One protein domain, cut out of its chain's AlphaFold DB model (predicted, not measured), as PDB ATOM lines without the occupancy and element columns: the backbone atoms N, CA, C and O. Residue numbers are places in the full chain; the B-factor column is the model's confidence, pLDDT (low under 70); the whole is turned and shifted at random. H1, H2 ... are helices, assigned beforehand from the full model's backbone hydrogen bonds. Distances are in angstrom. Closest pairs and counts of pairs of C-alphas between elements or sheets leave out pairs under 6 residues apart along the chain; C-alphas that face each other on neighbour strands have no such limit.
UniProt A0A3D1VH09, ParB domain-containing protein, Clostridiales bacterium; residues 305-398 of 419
ATOM      1  N   ARG A 305     311.597 287.120 258.011       88.44
ATOM      2  CA  ARG A 305     311.251 288.011 259.127       88.44
ATOM      3  C   ARG A 305     311.716 289.440 258.889       88.44
ATOM      4  O   ARG A 305     310.969 290.348 259.242       88.44
ATOM      5  N   GLU A 306     312.903 289.622 258.322       91.25
ATOM      6  CA  GLU A 306     313.434 290.927 257.921       91.25
ATOM      7  C   GLU A 306     312.549 291.541 256.832       91.25
ATOM      8  O   GLU A 306     311.994 292.611 257.058       91.25
ATOM      9  N   ASP A 307     312.258 290.809 255.753       91.25
ATOM     10  CA  ASP A 307     311.367 291.251 254.671       91.25
ATOM     11  C   ASP A 307     309.986 291.671 255.197       91.25
ATOM     12  O   ASP A 307     309.413 292.678 254.773       91.25
ATOM     13  N   LYS A 308     309.433 290.899 256.146       89.94
ATOM     14  CA  LYS A 308     308.152 291.215 256.783       89.94
ATOM     15  C   LYS A 308     308.245 292.475 257.644       89.94
ATOM     16  O   LYS A 308     307.333 293.293 257.583       89.94
ATOM     17  N   ALA A 309     309.315 292.631 258.422       90.56
ATOM     18  CA  ALA A 309     309.539 293.819 259.241       90.56
ATOM     19  C   ALA A 309     309.735 295.067 258.368       90.56
ATOM     20  O   ALA A 309     309.148 296.104 258.654       90.56
ATOM     21  N   GLU A 310     310.471 294.957 257.262       93.06
ATOM     22  CA  GLU A 310     310.645 296.036 256.289       93.06
ATOM     23  C   GLU A 310     309.342 296.380 255.564       93.06
ATOM     24  O   GLU A 310     309.063 297.549 255.300       93.06
ATOM     25  N   ALA A 311     308.520 295.388 255.211       92.69
ATOM     26  CA  ALA A 311     307.200 295.628 254.629       92.69
ATOM     27  C   ALA A 311     306.260 296.325 255.625       92.69
ATOM     28  O   ALA A 311     305.555 297.260 255.254       92.69
ATOM     29  N   GLU A 312     306.276 295.906 256.892       92.56
ATOM     30  CA  GLU A 312     305.487 296.515 257.963       92.56
ATOM     31  C   GLU A 312     305.968 297.938 258.279       92.56
ATOM     32  O   GLU A 312     305.152 298.847 258.424       92.56
ATOM     33  N   GLN A 313     307.283 298.166 258.296       92.62
ATOM     34  CA  GLN A 313     307.865 299.497 258.448       92.62
ATOM     35  C   GLN A 313     307.484 300.407 257.277       92.62
ATOM     36  O   GLN A 313     306.977 301.497 257.512       92.62
ATOM     37  N   ARG A 314     307.615 299.941 256.027       93.12
ATOM     38  CA  ARG A 314     307.178 300.700 254.841       93.12
ATOM     39  C   ARG A 314     305.693 301.049 254.900       93.12
ATOM     40  O   ARG A 314     305.333 302.199 254.665       93.12
ATOM     41  N   ALA A 315     304.836 300.096 255.268       91.62
ATOM     42  CA  ALA A 315     303.405 300.343 255.430       91.62
ATOM     43  C   ALA A 315     303.114 301.369 256.541       91.62
ATOM     44  O   ALA A 315     302.240 302.223 256.385       91.62
ATOM     45  N   ASN A 316     303.861 301.323 257.649       91.75
ATOM     46  CA  ASN A 316     303.742 302.286 258.742       91.75
ATOM     47  C   ASN A 316     304.228 303.684 258.346       91.75
ATOM     48  O   ASN A 316     303.562 304.661 258.689       91.75
ATOM     49  N   ASP A 317     305.330 303.783 257.603       91.88
ATOM     50  CA  ASP A 317     305.878 305.043 257.098       91.88
ATOM     51  C   ASP A 317     304.932 305.679 256.070       91.88
ATOM     52  O   ASP A 317     304.640 306.873 256.140       91.88
ATOM     53  N   GLU A 318     304.374 304.883 255.151       88.94
ATOM     54  CA  GLU A 318     303.330 305.336 254.226       88.94
ATOM     55  C   GLU A 318     302.074 305.793 254.974       88.94
ATOM     56  O   GLU A 318     301.528 306.859 254.681       88.94
ATOM     57  N   ALA A 319     301.627 305.036 255.979       84.50
ATOM     58  CA  ALA A 319     300.496 305.431 256.810       84.50
ATOM     59  C   ALA A 319     300.790 306.711 257.610       84.50
ATOM     60  O   ALA A 319     299.893 307.531 257.793       84.50
ATOM     61  N   ALA A 320     302.025 306.909 258.080       86.62
ATOM     62  CA  ALA A 320     302.445 308.125 258.769       86.62
ATOM     63  C   ALA A 320     302.407 309.341 257.833       86.62
ATOM     64  O   ALA A 320     301.801 310.348 258.199       86.62
ATOM     65  N   LYS A 321     302.930 309.215 256.605       86.00
ATOM     66  CA  LYS A 321     302.841 310.264 255.573       86.00
ATOM     67  C   LYS A 321     301.389 310.634 255.264       86.00
ATOM     68  O   LYS A 321     301.025 311.802 255.357       86.00
ATOM     69  N   ARG A 322     300.517 309.642 255.035       79.06
ATOM     70  CA  ARG A 322     299.076 309.881 254.811       79.06
ATOM     71  C   ARG A 322     298.406 310.579 256.001       79.06
ATOM     72  O   ARG A 322     297.543 311.439 255.821       79.06
ATOM     73  N   ARG A 323     298.789 310.241 257.242       76.88
ATOM     74  CA  ARG A 323     298.283 310.920 258.454       76.88
ATOM     75  C   ARG A 323     298.746 312.377 258.528       76.88
ATOM     76  O   ARG A 323     297.950 313.221 258.938       76.88
ATOM     77  N   GLU A 324     299.990 312.667 258.157       79.25
ATOM     78  CA  GLU A 324     300.538 314.027 258.128       79.25
ATOM     79  C   GLU A 324     299.851 314.890 257.061       79.25
ATOM     80  O   GLU A 324     299.376 315.987 257.369       79.25
ATOM     81  N   GLU A 325     299.711 314.365 255.842       76.69
ATOM     82  CA  GLU A 325     298.994 315.012 254.739       76.69
ATOM     83  C   GLU A 325     297.541 315.317 255.117       76.69
ATOM     84  O   GLU A 325     297.083 316.457 254.971       76.69
ATOM     85  N   ARG A 326     296.840 314.337 255.708       71.12
ATOM     86  CA  ARG A 326     295.500 314.536 256.279       71.12
ATOM     87  C   ARG A 326     295.492 315.658 257.308       71.12
ATOM     88  O   ARG A 326     294.626 316.526 257.262       71.12
ATOM     89  N   GLY A 327     296.452 315.656 258.233       72.56
ATOM     90  CA  GLY A 327     296.590 316.703 259.243       72.56
ATOM     91  C   GLY A 327     296.734 318.093 258.620       72.56
ATOM     92  O   GLY A 327     296.083 319.031 259.073       72.56
ATOM     93  N   SER A 328     297.527 318.222 257.554       76.06
ATOM     94  CA  SER A 328     297.709 319.484 256.832       76.06
ATOM     95  C   SER A 328     296.421 319.985 256.179       76.06
ATOM     96  O   SER A 328     296.033 321.137 256.380       76.06
ATOM     97  N   LYS A 329     295.694 319.110 255.475       71.94
ATOM     98  CA  LYS A 329     294.420 319.471 254.832       71.94
ATOM     99  C   LYS A 329     293.342 319.831 255.848       71.94
ATOM    100  O   LYS A 329     292.671 320.845 255.676       71.94
ATOM    101  N   CYS A 330     293.253 319.089 256.955       70.44
ATOM    102  CA  CYS A 330     292.384 319.450 258.075       70.44
ATOM    103  C   CYS A 330     292.717 320.843 258.628       70.44
ATOM    104  O   CYS A 330     291.800 321.621 258.870       70.44
ATOM    105  N   ARG A 331     294.005 321.187 258.802       72.88
ATOM    106  CA  ARG A 331     294.414 322.527 259.265       72.88
ATOM    107  C   ARG A 331     293.969 323.628 258.303       72.88
ATOM    108  O   ARG A 331     293.454 324.643 258.758       72.88
ATOM    109  N   ILE A 332     294.137 323.430 256.994       74.69
ATOM    110  CA  ILE A 332     293.713 324.405 255.975       74.69
ATOM    111  C   ILE A 332     292.189 324.571 255.988       74.69
ATOM    112  O   ILE A 332     291.702 325.699 256.005       74.69
ATOM    113  N   TYR A 333     291.443 323.463 256.012       71.88
ATOM    114  CA  TYR A 333     289.983 323.478 256.104       71.88
ATOM    115  C   TYR A 333     289.511 324.252 257.337       71.88
ATOM    116  O   TYR A 333     288.705 325.170 257.209       71.88
ATOM    117  N   TRP A 334     290.065 323.938 258.511       68.81
ATOM    118  CA  TRP A 334     289.718 324.634 259.745       68.81
ATOM    119  C   TRP A 334     290.087 326.111 259.697       68.81
ATOM    120  O   TRP A 334     289.274 326.920 260.115       68.81
ATOM    121  N   GLY A 335     291.240 326.482 259.132       69.50
ATOM    122  CA  GLY A 335     291.612 327.886 258.951       69.50
ATOM    123  C   GLY A 335     290.628 328.662 258.068       69.50
ATOM    124  O   GLY A 335     290.297 329.806 258.366       69.50
ATOM    125  N   ARG A 336     290.114 328.035 257.002       73.06
ATOM    126  CA  ARG A 336     289.078 328.640 256.149       73.06
ATOM    127  C   ARG A 336     287.739 328.742 256.874       73.06
ATOM    128  O   ARG A 336     287.083 329.774 256.790       73.06
ATOM    129  N   LEU A 337     287.353 327.693 257.597       70.69
ATOM    130  CA  LEU A 337     286.100 327.657 258.340       70.69
ATOM    131  C   LEU A 337     286.095 328.670 259.493       70.69
ATOM    132  O   LEU A 337     285.110 329.377 259.663       70.69
ATOM    133  N   THR A 338     287.188 328.799 260.252       72.06
ATOM    134  CA  THR A 338     287.298 329.799 261.325       72.06
ATOM    135  C   THR A 338     287.288 331.221 260.782       72.06
ATOM    136  O   THR A 338     286.625 332.073 261.365       72.06
ATOM    137  N   HIS A 339     287.960 331.477 259.655       73.94
ATOM    138  CA  HIS A 339     287.895 332.770 258.976       73.94
ATOM    139  C   HIS A 339     286.460 333.114 258.551       73.94
ATOM    140  O   HIS A 339     285.959 334.176 258.904       73.94
ATOM    141  N   ALA A 340     285.763 332.183 257.890       69.88
ATOM    142  CA  ALA A 340     284.372 332.372 257.484       69.88
ATOM    143  C   ALA A 340     283.424 332.572 258.684       69.88
ATOM    144  O   ALA A 340     282.549 333.431 258.642       69.88
ATOM    145  N   LEU A 341     283.607 331.828 259.780       69.75
ATOM    146  CA  LEU A 341     282.823 332.020 261.007       69.75
ATOM    147  C   LEU A 341     283.076 333.384 261.660       69.75
ATOM    148  O   LEU A 341     282.154 333.948 262.245       69.75
ATOM    149  N   ALA A 342     284.302 333.910 261.579       73.31
ATOM    150  CA  ALA A 342     284.642 335.232 262.099       73.31
ATOM    151  C   ALA A 342     284.061 336.369 261.240       73.31
ATOM    152  O   ALA A 342     283.666 337.395 261.785       73.31
ATOM    153  N   GLU A 343     284.005 336.187 259.919       72.44
ATOM    154  CA  GLU A 343     283.509 337.196 258.978       72.44
ATOM    155  C   GLU A 343     281.973 337.209 258.871       72.44
ATOM    156  O   GLU A 343     281.370 338.279 258.849       72.44
ATOM    157  N   TYR A 344     281.328 336.034 258.850       74.25
ATOM    158  CA  TYR A 344     279.894 335.890 258.545       74.25
ATOM    159  C   TYR A 344     279.033 335.367 259.711       74.25
ATOM    160  O   TYR A 344     277.809 335.289 259.578       74.25
ATOM    161  N   GLY A 345     279.633 334.993 260.845       69.50
ATOM    162  CA  GLY A 345     278.924 334.606 262.070       69.50
ATOM    163  C   GLY A 345     278.249 333.222 262.071       69.50
ATOM    164  O   GLY A 345     278.505 332.365 261.224       69.50
ATOM    165  N   GLU A 346     277.375 333.022 263.067       75.81
ATOM    166  CA  GLU A 346     276.532 331.838 263.343       75.81
ATOM    167  C   GLU A 346     277.253 330.501 263.525       75.81
ATOM    168  O   GLU A 346     277.083 329.507 262.807       75.81
ATOM    169  N   GLN A 347     278.033 330.478 264.587       71.50
ATOM    170  CA  GLN A 347     278.731 329.289 265.037       71.50
ATOM    171  C   GLN A 347     277.763 328.163 265.427       71.50
ATOM    172  O   GLN A 347     278.103 327.002 265.249       71.50
ATOM    173  N   GLU A 348     276.560 328.489 265.905       74.50
ATOM    174  CA  GLU A 348     275.556 327.521 266.368       74.50
ATOM    175  C   GLU A 348     274.952 326.702 265.218       74.50
ATOM    176  O   GLU A 348     274.996 325.474 265.263       74.50
ATOM    177  N   ALA A 349     274.491 327.353 264.144       69.94
ATOM    178  CA  ALA A 349     273.926 326.666 262.977       69.94
ATOM    179  C   ALA A 349     274.967 325.787 262.259       69.94
ATOM    180  O   ALA A 349     274.672 324.682 261.802       69.94
ATOM    181  N   VAL A 350     276.219 326.254 262.191       68.12
ATOM    182  CA  VAL A 350     277.325 325.475 261.617       68.12
ATOM    183  C   VAL A 350     277.722 324.313 262.535       68.12
ATOM    184  O   VAL A 350     278.060 323.238 262.037       68.12
ATOM    185  N   ALA A 351     277.652 324.489 263.861       70.19
ATOM    186  CA  ALA A 351     277.881 323.416 264.833       70.19
ATOM    187  C   ALA A 351     276.864 322.299 264.657       70.19
ATOM    188  O   ALA A 351     277.242 321.133 264.561       70.19
ATOM    189  N   GLU A 352     275.592 322.670 264.542       68.94
ATOM    190  CA  GLU A 352     274.496 321.741 264.315       68.94
ATOM    191  C   GLU A 352     274.665 320.985 262.989       68.94
ATOM    192  O   GLU A 352     274.621 319.754 262.976       68.94
ATOM    193  N   ALA A 353     274.965 321.698 261.896       65.19
ATOM    194  CA  ALA A 353     275.153 321.108 260.569       65.19
ATOM    195  C   ALA A 353     276.350 320.142 260.489       65.19
ATOM    196  O   ALA A 353     276.311 319.160 259.750       65.19
ATOM    197  N   LEU A 354     277.418 320.407 261.246       67.62
ATOM    198  CA  LEU A 354     278.591 319.531 261.339       67.62
ATOM    199  C   LEU A 354     278.489 318.512 262.485       67.62
ATOM    200  O   LEU A 354     279.460 317.801 262.754       67.62
ATOM    201  N   HIS A 355     277.335 318.437 263.159       68.50
ATOM    202  CA  HIS A 355     277.081 317.572 264.312       68.50
ATOM    203  C   HIS A 355     278.162 317.682 265.402       68.50
ATOM    204  O   HIS A 355     278.632 316.683 265.949       68.50
ATOM    205  N   THR A 356     278.575 318.909 265.709       67.50
ATOM    206  CA  THR A 356     279.582 319.237 266.722       67.50
ATOM    207  C   THR A 356     279.071 320.329 267.664       67.50
ATOM    208  O   THR A 356     277.936 320.785 267.567       67.50
ATOM    209  N   THR A 357     279.897 320.742 268.622       77.31
ATOM    210  CA  THR A 357     279.596 321.868 269.517       77.31
ATOM    211  C   THR A 357     280.340 323.118 269.062       77.31
ATOM    212  O   THR A 357     281.376 323.022 268.405       77.31
ATOM    213  N   VAL A 358     279.877 324.301 269.470       73.94
ATOM    214  CA  VAL A 358     280.595 325.570 269.229       73.94
ATOM    215  C   VAL A 358     282.018 325.524 269.809       73.94
ATOM    216  O   VAL A 358     282.973 325.951 269.162       73.94
ATOM    217  N   ALA A 359     282.192 324.909 270.983       73.94
ATOM    218  CA  ALA A 359     283.514 324.646 271.555       73.94
ATOM    219  C   ALA A 359     284.344 323.674 270.689       73.94
ATOM    220  O   ALA A 359     285.547 323.861 270.517       73.94
ATOM    221  N   GLY A 360     283.703 322.661 270.099       68.81
ATOM    222  CA  GLY A 360     284.308 321.735 269.140       68.81
ATOM    223  C   GLY A 360     284.794 322.423 267.862       68.81
ATOM    224  O   GLY A 360     285.922 322.170 267.438       68.81
ATOM    225  N   LEU A 361     284.005 323.347 267.307       67.69
ATOM    226  CA  LEU A 361     284.396 324.214 266.186       67.69
ATOM    227  C   LEU A 361     285.604 325.081 266.535       67.69
ATOM    228  O   LEU A 361     286.571 325.117 265.779       67.69
ATOM    229  N   ALA A 362     285.571 325.741 267.698       68.50
ATOM    230  CA  ALA A 362     286.660 326.599 268.154       68.50
ATOM    231  C   ALA A 362     287.961 325.815 268.415       68.50
ATOM    232  O   ALA A 362     289.055 326.338 268.212       68.50
ATOM    233  N   SER A 363     287.851 324.548 268.827       67.62
ATOM    234  CA  SER A 363     289.005 323.684 269.103       67.62
ATOM    235  C   SER A 363     289.777 323.238 267.852       67.62
ATOM    236  O   SER A 363     290.912 322.781 267.979       67.62
ATOM    237  N   GLY A 364     289.190 323.339 266.647       59.16
ATOM    238  CA  GLY A 364     289.868 322.992 265.387       59.16
ATOM    239  C   GLY A 364     290.348 321.534 265.300       59.16
ATOM    240  O   GLY A 364     291.334 321.230 264.624       59.16
ATOM    241  N   GLY A 365     289.696 320.620 266.024       57.59
ATOM    242  CA  GLY A 365     290.135 319.233 266.150       57.59
ATOM    243  C   GLY A 365     290.031 318.428 264.848       57.59
ATOM    244  O   GLY A 365     289.062 318.523 264.093       57.59
ATOM    245  N   THR A 366     290.997 317.536 264.608       53.19
ATOM    246  CA  THR A 366     290.988 316.587 263.474       53.19
ATOM    247  C   THR A 366     289.842 315.571 263.533       53.19
ATOM    248  O   THR A 366     289.557 314.920 262.533       53.19
ATOM    249  N   TYR A 367     289.176 315.441 264.684       51.91
ATOM    250  CA  TYR A 367     288.045 314.538 264.888       51.91
ATOM    251  C   TYR A 367     286.759 315.008 264.180       51.91
ATOM    252  O   TYR A 367     285.963 314.166 263.774       51.91
ATOM    253  N   TRP A 368     286.578 316.324 263.993       49.16
ATOM    254  CA  TRP A 368     285.326 316.933 263.505       49.16
ATOM    255  C   TRP A 368     285.395 317.468 262.069       49.16
ATOM    256  O   TRP A 368     284.438 318.054 261.575       49.16
ATOM    257  N   ALA A 369     286.527 317.298 261.389       54.59
ATOM    258  CA  ALA A 369     286.663 317.705 259.996       54.59
ATOM    259  C   ALA A 369     286.029 316.644 259.062       54.59
ATOM    260  O   ALA A 369     286.070 315.456 259.400       54.59
ATOM    261  N   PRO A 370     285.531 317.010 257.860       53.28
ATOM    262  CA  PRO A 370     284.911 316.080 256.895       53.28
ATOM    263  C   PRO A 370     285.825 314.924 256.417       53.28
ATOM    264  O   PRO A 370     285.394 314.029 255.699       53.28
ATOM    265  N   TYR A 371     287.075 314.892 256.877       51.22
ATOM    266  CA  TYR A 371     288.121 313.916 256.573       51.22
ATOM    267  C   TYR A 371     288.148 312.675 257.494       51.22
ATOM    268  O   TYR A 371     289.143 311.943 257.498       51.22
ATOM    269  N   ARG A 372     287.123 312.439 258.332       49.66
ATOM    270  CA  ARG A 372     287.077 311.263 259.233       49.66
ATOM    271  C   ARG A 372     286.384 310.038 258.625       49.66
ATOM    272  O   ARG A 372     286.850 308.926 258.861       49.66
ATOM    273  N   SER A 373     285.308 310.232 257.857       53.16
ATOM    274  CA  SER A 373     284.511 309.142 257.249       53.16
ATOM    275  C   SER A 373     284.598 309.067 255.726       53.16
ATOM    276  O   SER A 373     283.972 308.212 255.109       53.16
ATOM    277  N   VAL A 374     285.408 309.925 255.120       55.59
ATOM    278  CA  VAL A 374     285.781 309.854 253.711       55.59
ATOM    279  C   VAL A 374     287.304 309.872 253.697       55.59
ATOM    280  O   VAL A 374     287.910 310.727 254.348       55.59
ATOM    281  N   ALA A 375     287.932 308.887 253.045       57.28
ATOM    282  CA  ALA A 375     289.383 308.885 252.887       57.28
ATOM    283  C   ALA A 375     289.793 310.217 252.235       57.28
ATOM    284  O   ALA A 375     289.092 310.717 251.357       57.28
ATOM    285  N   VAL A 376     290.880 310.836 252.688       56.25
ATOM    286  CA  VAL A 376     291.308 312.155 252.180       56.25
ATOM    287  C   VAL A 376     291.530 312.093 250.675       56.25
ATOM    288  O   VAL A 376     291.116 312.984 249.941       56.25
ATOM    289  N   GLU A 377     292.077 310.968 250.233       60.34
ATOM    290  CA  GLU A 377     292.275 310.590 248.845       60.34
ATOM    291  C   GLU A 377     290.964 310.632 248.046       60.34
ATOM    292  O   GLU A 377     290.970 310.977 246.869       60.34
ATOM    293  N   SER A 378     289.824 310.337 248.674       61.56
ATOM    294  CA  SER A 378     288.504 310.414 248.044       61.56
ATOM    295  C   SER A 378     287.991 311.851 247.905       61.56
ATOM    296  O   SER A 378     287.283 312.138 246.945       61.56
ATOM    297  N   LEU A 379     288.358 312.768 248.808       69.94
ATOM    298  CA  LEU A 379     288.032 314.196 248.667       69.94
ATOM    299  C   LEU A 379     288.952 314.883 247.653       69.94
ATOM    300  O   LEU A 379     288.488 315.703 246.869       69.94
ATOM    301  N   ASP A 380     290.229 314.507 247.609       68.38
ATOM    302  CA  ASP A 380     291.148 314.976 246.568       68.38
ATOM    303  C   ASP A 380     290.750 314.466 245.190       68.38
ATOM    304  O   ASP A 380     290.780 315.225 244.228       68.38
ATOM    305  N   ALA A 381     290.338 313.199 245.092       64.12
ATOM    306  CA  ALA A 381     289.799 312.644 243.859       64.12
ATOM    307  C   ALA A 381     288.534 313.388 243.415       64.12
ATOM    308  O   ALA A 381     288.347 313.588 242.221       64.12
ATOM    309  N   LEU A 382     287.693 313.832 244.353       70.94
ATOM    310  CA  LEU A 382     286.510 314.636 244.048       70.94
ATOM    311  C   LEU A 382     286.881 316.034 243.528       70.94
ATOM    312  O   LEU A 382     286.301 316.480 242.543       70.94
ATOM    313  N   VAL A 383     287.853 316.707 244.154       76.38
ATOM    314  CA  VAL A 383     288.365 318.006 243.679       76.38
ATOM    315  C   VAL A 383     289.024 317.852 242.309       76.38
ATOM    316  O   VAL A 383     288.688 318.582 241.386       76.38
ATOM    317  N   ALA A 384     289.883 316.847 242.134       72.94
ATOM    318  CA  ALA A 384     290.531 316.567 240.858       72.94
ATOM    319  C   ALA A 384     289.515 316.202 239.766       72.94
ATOM    320  O   ALA A 384     289.671 316.615 238.621       72.94
ATOM    321  N   ALA A 385     288.459 315.455 240.103       57.41
ATOM    322  CA  ALA A 385     287.364 315.175 239.181       57.41
ATOM    323  C   ALA A 385     286.619 316.459 238.790       57.41
ATOM    324  O   ALA A 385     286.346 316.648 237.609       57.41
ATOM    325  N   ALA A 386     286.338 317.353 239.743       75.12
ATOM    326  CA  ALA A 386     285.764 318.673 239.472       75.12
ATOM    327  C   ALA A 386     286.657 319.492 238.524       75.12
ATOM    328  O   ALA A 386     286.171 319.971 237.499       75.12
ATOM    329  N   ASP A 387     287.962 319.551 238.793       77.25
ATOM    330  CA  ASP A 387     288.935 320.278 237.972       77.25
ATOM    331  C   ASP A 387     289.039 319.706 236.546       77.25
ATOM    332  O   ASP A 387     289.003 320.461 235.574       77.25
ATOM    333  N   ILE A 388     289.113 318.374 236.398       70.38
ATOM    334  CA  ILE A 388     289.155 317.688 235.091       70.38
ATOM    335  C   ILE A 388     287.882 317.961 234.286       70.38
ATOM    336  O   ILE A 388     287.938 318.139 233.070       70.38
ATOM    337  N   LEU A 389     286.733 317.971 234.959       58.75
ATOM    338  CA  LEU A 389     285.434 318.200 234.334       58.75
ATOM    339  C   LEU A 389     285.135 319.696 234.128       58.75
ATOM    340  O   LEU A 389     284.156 320.026 233.463       58.75
ATOM    341  N   GLY A 390     285.962 320.597 234.671       76.62
ATOM    342  CA  GLY A 390     285.761 322.044 234.614       76.62
ATOM    343  C   GLY A 390     284.552 322.535 235.418       76.62
ATOM    344  O   GLY A 390     284.025 323.607 235.126       76.62
ATOM    345  N   VAL A 391     284.088 321.762 236.401       73.81
ATOM    346  CA  VAL A 391     282.891 322.050 237.210       73.81
ATOM    347  C   VAL A 391     283.258 322.269 238.676       73.81
ATOM    348  O   VAL A 391     284.340 321.906 239.119       73.81
ATOM    349  N   THR A 392     282.359 322.857 239.459       83.25
ATOM    350  CA  THR A 392     282.588 323.072 240.896       83.25
ATOM    351  C   THR A 392     282.337 321.805 241.715       83.25
ATOM    352  O   THR A 392     281.517 320.956 241.359       83.25
ATOM    353  N   THR A 393     282.996 321.683 242.869       77.50
ATOM    354  CA  THR A 393     282.702 320.603 243.827       77.50
ATOM    355  C   THR A 393     281.280 320.688 244.368       77.50
ATOM    356  O   THR A 393     280.683 319.658 244.656       77.50
ATOM    357  N   ASP A 394     280.717 321.893 244.465       78.12
ATOM    358  CA  ASP A 394     279.328 322.099 244.871       78.12
ATOM    359  C   ASP A 394     278.351 321.501 243.853       78.12
ATOM    360  O   ASP A 394     277.352 320.905 244.250       78.12
ATOM    361  N   TYR A 395     278.667 321.573 242.555       70.88
ATOM    362  CA  TYR A 395     277.902 320.888 241.512       70.88
ATOM    363  C   TYR A 395     278.023 319.363 241.609       70.88
ATOM    364  O   TYR A 395     277.012 318.666 241.609       70.88
ATOM    365  N   LEU A 396     279.240 318.826 241.771       60.84
ATOM    366  CA  LEU A 396     279.432 317.374 241.922       60.84
ATOM    367  C   LEU A 396     278.789 316.803 243.194       60.84
ATOM    368  O   LEU A 396     278.423 315.631 243.225       60.84
ATOM    369  N   LEU A 397     278.657 317.622 244.238       71.25
ATOM    370  CA  LEU A 397     277.987 317.272 245.491       71.25
ATOM    371  C   LEU A 397     276.496 317.636 245.497       71.25
ATOM    372  O   LEU A 397     275.871 317.598 246.557       71.25
ATOM    373  N   CYS A 398     275.929 317.987 244.340       60.69
ATOM    374  CA  CYS A 398     274.514 318.316 244.163       60.69
ATOM    375  C   CYS A 398     274.015 319.448 245.077       60.69
ATOM    376  O   CYS A 398     272.839 319.509 245.428       60.69
TER     377      CYS A 398
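What this domain is: This is residues 305 to 398 of the 419 residues of the protein "ParB domain-containing protein" of Clostridiales bacterium (UniProt A0A3D1VH09). What does the model look like at first sight? One long helix, H1, makes the long axis, and its residues 305 to 321 stick out as a free arm; the small pair H2 and H3 lies near the last part of H1, while H4 begins near Arg 326 of H1 and slants steeply away from it, with the short H5 packed on residues 382 to 386 of H4 and apart from H1. What makes it up? The printed part has 94 residues with five named helices, in the order H1 H2 H3 H4 H5, and no named strand: the class is all helix. How tightly is it gathered? It is loose, with a radius of gyration of the C-alphas of 17.1 A, and its flat outline spans 56 by 36 by 19 A.

Where its parts are: Where is the longest helix? H1 holds residues 305 to 344 and runs 57.2 A from C-alpha 305 at (311.251, 288.011, 259.127) to C-alpha 344 at (279.894, 335.890, 258.545). Where are the other helices? H2 is residues 347 to 353, 10.0 A long, and H3 is residues 358 to 363, 8.6 A long. H4 is residues 376 to 389, 19.7 A long, and H5 is residues 393 to 396, 5.0 A long, ending with C-alpha 396 at (279.432, 317.374, 241.922).

How they stand to each other: What is near H1? H2, H3 and H4 are each close to it but not clearly touching; the closest C-alphas are Leu 341 and Gln 347 at 6.4 A, Thr 338 and Ala 362 at 7.6 A, and Arg 326 and Val 376 at 6.3 A. H1 and H4 run the same way at a steep tilt of 64 degrees. Which helices touch? H2 and H3 touch, about perpendicular at 83 degrees, with the C-alphas of Ala 351 and Val 358 closest at 5.6 A. H4 touches H5 with residues 382 to 386 alone, the closest C-alphas being those of Ala 386 and Thr 393 at 5.7 A. Which stay apart, and how are the backbones? H3 and H4 are apart, as are H2 and H4, for instance. Every O i to N i+4 pair is within hydrogen-bond range in H1, H2, H3 and H4, while H5 is too short for such a pair.

The domain as a whole: How large is it? The two C-alphas farthest apart, those of Arg 305 and Tyr 344, are 57.2 A apart; without the stretch that stands free, the body of 77 residues spans 37 by 27 by 19 A. Is there a cut, and which link is long? The printed part has no cut, and the link from H3 to H4, residues 364 to 375, is long. Where is confidence low? The mean pLDDT of the printed part is 72.3, and 38 residues are under 70, among them residues 360 to 381.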